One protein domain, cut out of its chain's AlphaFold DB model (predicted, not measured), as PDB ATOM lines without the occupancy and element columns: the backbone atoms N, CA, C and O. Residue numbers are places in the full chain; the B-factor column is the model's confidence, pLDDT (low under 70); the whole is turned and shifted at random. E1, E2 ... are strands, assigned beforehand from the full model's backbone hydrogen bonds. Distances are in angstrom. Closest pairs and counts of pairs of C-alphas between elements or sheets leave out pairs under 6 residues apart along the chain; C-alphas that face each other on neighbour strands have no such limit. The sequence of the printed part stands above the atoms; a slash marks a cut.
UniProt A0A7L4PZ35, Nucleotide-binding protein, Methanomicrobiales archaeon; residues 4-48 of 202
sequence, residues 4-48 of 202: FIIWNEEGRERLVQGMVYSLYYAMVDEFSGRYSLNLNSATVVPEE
ATOM      1  N   PHE A   4      10.111  22.764  31.529       83.44
ATOM      2  CA  PHE A   4      10.972  21.648  31.156       83.44
ATOM      3  C   PHE A   4      11.119  20.665  32.316       83.44
ATOM      4  O   PHE A   4      10.901  21.017  33.477       83.44
ATOM      5  N   ILE A   5      11.435  19.418  31.986       82.56
ATOM      6  CA  ILE A   5      11.617  18.321  32.931       82.56
ATOM      7  C   ILE A   5      12.969  17.681  32.626       82.56
ATOM      8  O   ILE A   5      13.239  17.306  31.486       82.56
ATOM      9  N   ILE A   6      13.808  17.566  33.652       81.00
ATOM     10  CA  ILE A   6      15.041  16.783  33.629       81.00
ATOM     11  C   ILE A   6      14.971  15.791  34.785       81.00
ATOM     12  O   ILE A   6      14.787  16.180  35.941       81.00
ATOM     13  N   TRP A   7      15.042  14.502  34.472       76.31
ATOM     14  CA  TRP A   7      15.039  13.453  35.483       76.31
ATOM     15  C   TRP A   7      16.466  13.209  35.984       76.31
ATOM     16  O   TRP A   7      17.433  13.318  35.227       76.31
ATOM     17  N   ASN A   8      16.591  12.925  37.283       67.88
ATOM     18  CA  ASN A   8      17.875  12.713  37.945       67.88
ATOM     19  C   ASN A   8      18.410  11.313  37.605       67.88
ATOM     20  O   ASN A   8      17.993  10.334  38.220       67.88
ATOM     21  N   GLU A   9      19.305  11.233  36.623       66.38
ATOM     22  CA  GLU A   9      19.995  10.013  36.190       66.38
ATOM     23  C   GLU A   9      21.512  10.186  36.376       66.38
ATOM     24  O   GLU A   9      22.026  11.307  36.314       66.38
ATOM     25  N   GLU A  10      22.236   9.090  36.623       55.00
ATOM     26  CA  GLU A  10      23.695   9.123  36.795       55.00
ATOM     27  C   GLU A  10      24.382   9.702  35.545       55.00
ATOM     28  O   GLU A  10      24.177   9.227  34.430       55.00
ATOM     29  N   GLY A  11      25.196  10.746  35.734       62.41
ATOM     30  CA  GLY A  11      25.969  11.393  34.666       62.41
ATOM     31  C   GLY A  11      25.364  12.670  34.068       62.41
ATOM     32  O   GLY A  11      26.021  13.284  33.231       62.41
ATOM     33  N   ARG A  12      24.166  13.117  34.486       65.50
ATOM     34  CA  ARG A  12      23.628  14.429  34.065       65.50
ATOM     35  C   ARG A  12      23.905  15.534  35.082       65.50
ATOM     36  O   ARG A  12      23.488  15.457  36.238       65.50
ATOM     37  N   GLU A  13      24.539  16.606  34.619       66.75
ATOM     38  CA  GLU A  13      24.709  17.835  35.391       66.75
ATOM     39  C   GLU A  13      23.383  18.599  35.509       66.75
ATOM     40  O   GLU A  13      22.585  18.677  34.571       66.75
ATOM     41  N   ARG A  14      23.123  19.168  36.692       72.44
ATOM     42  CA  ARG A  14      21.950  20.023  36.909       72.44
ATOM     43  C   ARG A  14      22.157  21.365  36.217       72.44
ATOM     44  O   ARG A  14      23.215  21.971  36.353       72.44
ATOM     45  N   LEU A  15      21.110  21.863  35.562       82.44
ATOM     46  CA  LEU A  15      21.098  23.234  35.057       82.44
ATOM     47  C   LEU A  15      21.211  24.215  36.229       82.44
ATOM     48  O   LEU A  15      20.496  24.095  37.228       82.44
ATOM     49  N   VAL A  16      22.102  25.187  36.090       81.44
ATOM     50  CA  VAL A  16      22.345  26.248  37.062       81.44
ATOM     51  C   VAL A  16      21.484  27.448  36.691       81.44
ATOM     52  O   VAL A  16      21.425  27.876  35.538       81.44
ATOM     53  N   GLN A  17      20.778  27.989  37.679       76.19
ATOM     54  CA  GLN A  17      19.941  29.163  37.479       76.19
ATOM     55  C   GLN A  17      20.805  30.375  37.097       76.19
ATOM     56  O   GLN A  17      21.822  30.630  37.733       76.19
ATOM     57  N   GLY A  18      20.375  31.127  36.081       74.44
ATOM     58  CA  GLY A  18      21.094  32.308  35.587       74.44
ATOM     59  C   GLY A  18      22.102  32.027  34.469       74.44
ATOM     60  O   GLY A  18      22.688  32.973  33.965       74.44
ATOM     61  N   MET A  19      22.273  30.768  34.056       81.56
ATOM     62  CA  MET A  19      23.131  30.392  32.927       81.56
ATOM     63  C   MET A  19      22.329  30.226  31.632       81.56
ATOM     64  O   MET A  19      21.132  29.913  31.652       81.56
ATOM     65  N   VAL A  20      23.009  30.401  30.501       81.94
ATOM     66  CA  VAL A  20      22.465  30.178  29.158       81.94
ATOM     67  C   VAL A  20      22.838  28.780  28.672       81.94
ATOM     68  O   VAL A  20      23.959  28.316  28.877       81.94
ATOM     69  N   TYR A  21      21.884  28.102  28.030       85.31
ATOM     70  CA  TYR A  21      22.059  26.745  27.523       85.31
ATOM     71  C   TYR A  21      21.508  26.602  26.108       85.31
ATOM     72  O   TYR A  21      20.367  26.988  25.839       85.31
ATOM     73  N   SER A  22      22.278  25.942  25.249       84.12
ATOM     74  CA  SER A  22      21.814  25.391  23.980       84.12
ATOM     75  C   SER A  22      21.344  23.951  24.182       84.12
ATOM     76  O   SER A  22      22.085  23.091  24.662       84.12
ATOM     77  N   LEU A  23      20.077  23.702  23.847       88.00
ATOM     78  CA  LEU A  23      19.408  22.415  24.029       88.00
ATOM     79  C   LEU A  23      19.158  21.774  22.663       88.00
ATOM     80  O   LEU A  23      18.347  22.270  21.879       88.00
ATOM     81  N   TYR A  24      19.811  20.647  22.398       80.88
ATOM     82  CA  TYR A  24      19.623  19.876  21.169       80.88
ATOM     83  C   TYR A  24      18.875  18.581  21.455       80.88
ATOM     84  O   TYR A  24      19.096  17.952  22.487       80.88
ATOM     85  N   TYR A  25      18.013  18.159  20.527       85.88
ATOM     86  CA  TYR A  25      17.278  16.886  20.605       85.88
ATOM     87  C   TYR A  25      16.378  16.737  21.849       85.88
ATOM     88  O   TYR A  25      16.114  15.628  22.319       85.88
ATOM     89  N   ALA A  26      15.892  17.863  22.385       85.88
ATOM     90  CA  ALA A  26      14.861  17.869  23.415       85.88
ATOM     91  C   ALA A  26      13.528  17.372  22.843       85.88
ATOM     92  O   ALA A  26      13.120  17.772  21.751       85.88
ATOM     93  N   MET A  27      12.844  16.520  23.602       85.44
ATOM     94  CA  MET A  27      11.533  15.995  23.226       85.44
ATOM     95  C   MET A  27      10.436  16.957  23.688       85.44
ATOM     96  O   MET A  27      10.539  17.555  24.759       85.44
ATOM     97  N   VAL A  28       9.389  17.125  22.882       87.56
ATOM     98  CA  VAL A  28       8.214  17.930  23.243       87.56
ATOM     99  C   VAL A  28       7.114  16.985  23.712       87.56
ATOM    100  O   VAL A  28       6.657  16.151  22.936       87.56
ATOM    101  N   ASP A  29       6.677  17.158  24.955       85.38
ATOM    102  CA  ASP A  29       5.544  16.446  25.541       85.38
ATOM    103  C   ASP A  29       4.332  17.386  25.621       85.38
ATOM    104  O   ASP A  29       4.466  18.554  25.996       85.38
ATOM    105  N   GLU A  30       3.135  16.881  25.316       85.75
ATOM    106  CA  GLU A  30       1.874  17.611  25.479       85.75
ATOM    107  C   GLU A  30       0.998  16.932  26.536       85.75
ATOM    108  O   GLU A  30       0.714  15.737  26.461       85.75
ATOM    109  N   PHE A  31       0.529  17.705  27.517       80.19
ATOM    110  CA  PHE A  31      -0.433  17.235  28.509       80.19
ATOM    111  C   PHE A  31      -1.547  18.264  28.713       80.19
ATOM    112  O   PHE A  31      -1.304  19.370  29.196       80.19
ATOM    113  N   SER A  32      -2.788  17.892  28.378       77.56
ATOM    114  CA  SER A  32      -3.974  18.763  28.491       77.56
ATOM    115  C   SER A  32      -3.795  20.127  27.797       77.56
ATOM    116  O   SER A  32      -4.078  21.172  28.385       77.56
ATOM    117  N   GLY A  33      -3.249  20.127  26.573       77.50
ATOM    118  CA  GLY A  33      -2.976  21.340  25.791       77.50
ATOM    119  C   GLY A  33      -1.811  22.192  26.307       77.50
ATOM    120  O   GLY A  33      -1.577  23.293  25.808       77.50
ATOM    121  N   ARG A  34      -1.074  21.724  27.324       77.38
ATOM    122  CA  ARG A  34       0.147  22.375  27.813       77.38
ATOM    123  C   ARG A  34       1.370  21.623  27.315       77.38
ATOM    124  O   ARG A  34       1.540  20.445  27.614       77.38
ATOM    125  N   TYR A  35       2.238  22.346  26.620       85.06
ATOM    126  CA  TYR A  35       3.511  21.829  26.135       85.06
ATOM    127  C   TYR A  35       4.594  21.904  27.213       85.06
ATOM    128  O   TYR A  35       4.728  22.911  27.921       85.06
ATOM    129  N   SER A  36       5.399  20.853  27.303       85.31
ATOM    130  CA  SER A  36       6.611  20.797  28.113       85.31
ATOM    131  C   SER A  36       7.778  20.213  27.328       85.31
ATOM    132  O   SER A  36       7.584  19.408  26.425       85.31
ATOM    133  N   LEU A  37       8.995  20.623  27.678       87.25
ATOM    134  CA  LEU A  37      10.222  20.076  27.106       87.25
ATOM    135  C   LEU A  37      10.795  18.998  28.022       87.25
ATOM    136  O   LEU A  37      11.076  19.249  29.192       87.25
ATOM    137  N   ASN A  38      11.008  17.808  27.487       84.19
ATOM    138  CA  ASN A  38      11.705  16.730  28.161       84.19
ATOM    139  C   ASN A  38      13.168  16.727  27.718       84.19
ATOM    140  O   ASN A  38      13.487  16.530  26.543       84.19
ATOM    141  N   LEU A  39      14.053  16.992  28.678       84.81
ATOM    142  CA  LEU A  39      15.484  17.152  28.440       84.81
ATOM    143  C   LEU A  39      16.278  15.873  28.695       84.81
ATOM    144  O   LEU A  39      17.503  15.916  28.689       84.81
ATOM    145  N   ASN A  40      15.620  14.732  28.907       81.38
ATOM    146  CA  ASN A  40      16.341  13.494  29.185       81.38
ATOM    147  C   ASN A  40      17.219  13.076  28.000       81.38
ATOM    148  O   ASN A  40      18.417  12.850  28.131       81.38
ATOM    149  N   SER A  41      16.656  13.032  26.798       77.81
ATOM    150  CA  SER A  41      17.440  12.753  25.591       77.81
ATOM    151  C   SER A  41      18.227  13.964  25.086       77.81
ATOM    152  O   SER A  41      18.921  13.849  24.077       77.81
ATOM    153  N   ALA A  42      18.091  15.129  25.726       82.25
ATOM    154  CA  ALA A  42      18.651  16.358  25.200       82.25
ATOM    155  C   ALA A  42      20.154  16.439  25.462       82.25
ATOM    156  O   ALA A  42      20.636  16.181  26.565       82.25
ATOM    157  N   THR A  43      20.892  16.875  24.447       83.12
ATOM    158  CA  THR A  43      22.258  17.361  24.640       83.12
ATOM    159  C   THR A  43      22.177  18.801  25.129       83.12
ATOM    160  O   THR A  43      21.618  19.654  24.438       83.12
ATOM    161  N   VAL A  44      22.707  19.057  26.324       85.12
ATOM    162  CA  VAL A  44      22.724  20.379  26.957       85.12
ATOM    163  C   VAL A  44      24.142  20.929  26.884       85.12
ATOM    164  O   VAL A  44      25.059  20.339  27.449       85.12
ATOM    165  N   VAL A  45      24.316  22.058  26.204       85.62
ATOM    166  CA  VAL A  45      25.606  22.744  26.088       85.62
ATOM    167  C   VAL A  45      25.498  24.094  26.799       85.62
ATOM    168  O   VAL A  45      24.660  24.902  26.396       85.62
ATOM    169  N   PRO A  46      26.277  24.352  27.866       84.12
ATOM    170  CA  PRO A  46      26.371  25.684  28.458       84.12
ATOM    171  C   PRO A  46      26.959  26.662  27.441       84.12
ATOM    172  O   PRO A  46      27.946  26.338  26.780       84.12
ATOM    173  N   GLU A  47      26.381  27.853  27.330       80.19
ATOM    174  CA  GLU A  47      26.942  28.926  26.510       80.19
ATOM    175  C   GLU A  47      27.431  30.081  27.379       80.19
ATOM    176  O   GLU A  47      26.832  30.419  28.403       80.19
ATOM    177  N   GLU A  48      28.535  30.693  26.952       75.19
ATOM    178  CA  GLU A  48      29.039  31.930  27.537       75.19
ATOM    179  C   GLU A  48      28.291  33.119  26.927       75.19
ATOM    180  O   GLU A  48      28.396  33.397  25.732       75.19
TER     181      GLU A  48
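What this domain is: This is residues 4 to 48 of the 202 residues of the protein "Nucleotide-binding protein" of Methanomicrobiales archaeon (UniProt A0A7L4PZ35). A two-stranded ribbon is folded across its length into an L: the hairpin E2 and E3 makes one arm, with its tip at residues 32 and 33, and the pair E1 and E4 makes the other. The long stretch of residues 4 to 19, with no named element, loops over the inner side of the bend, and residues 4 to 5 at its beginning pair alongside E3. The printed part has 45 residues, with no named helix and four named strands in the order E1, E2, E3, E4, in two antiparallel sheets of two strands each. The class is all strand, though under half of the residues, 20 of 45, are in named elements. The whole is only just loose, close to compact, with a radius of gyration of the C-alphas of 11.3 A and spans of 34 by 24 by 19 A.

Where its parts are: E2, residues 27 to 31, measures 13.1 A from first to last C-alpha and begins at C-alpha 27 (11.533, 15.995, 23.226). E3, residues 34 to 38, measures 12.9 A. E1, residues 20 to 24, measures 13.3 A and begins at C-alpha 20 (22.465, 30.178, 29.158). E4, residues 43 to 47, measures 12.6 A and ends at C-alpha 47 (26.942, 28.926, 26.510).

How they stand to each other: E2 and E3 form a hairpin of antiparallel neighbours, with 148 degrees between their N-to-C directions. The C-alphas of Glu 30 and Tyr 35 face each other at 4.6 A, and N 29 and O 36 are within hydrogen-bond range at 2.8 A, as are N 38 and O 27 at 2.8 A. Residues 4 to 5 pair with residues 37 to 38 of E3, parallel. E1 runs on into E2 across a break of 2 residues, at 93 degrees. E1 and E4 are antiparallel neighbours, with 153 degrees between their directions. The C-alphas of Tyr 21 and Pro 46 face each other at 4.5 A, and N 22 and O 45 are within hydrogen-bond range at 2.8 A, as are N 43 and O 24 at 2.9 A. E1 and E3 are apart, and so are E2 and E4.

The domain as a whole: The C-alphas farthest apart are those of Ser 32 and Glu 48, at 35.6 A, while the first and last printed C-alphas, of Phe 4 and Glu 48, are 21.1 A apart. The printed part has no cut. The links E1 to E2, E2 to E3 and E3 to E4 are tight, with 2, 2 and 4 residues between the strands. The C-alphas of residues 4 to 19 lie 6 to 15 A from the mean of all C-alphas. The mean pLDDT of the printed part is 79.7, and residues 8 to 13 are under 70, where the model's confidence is low.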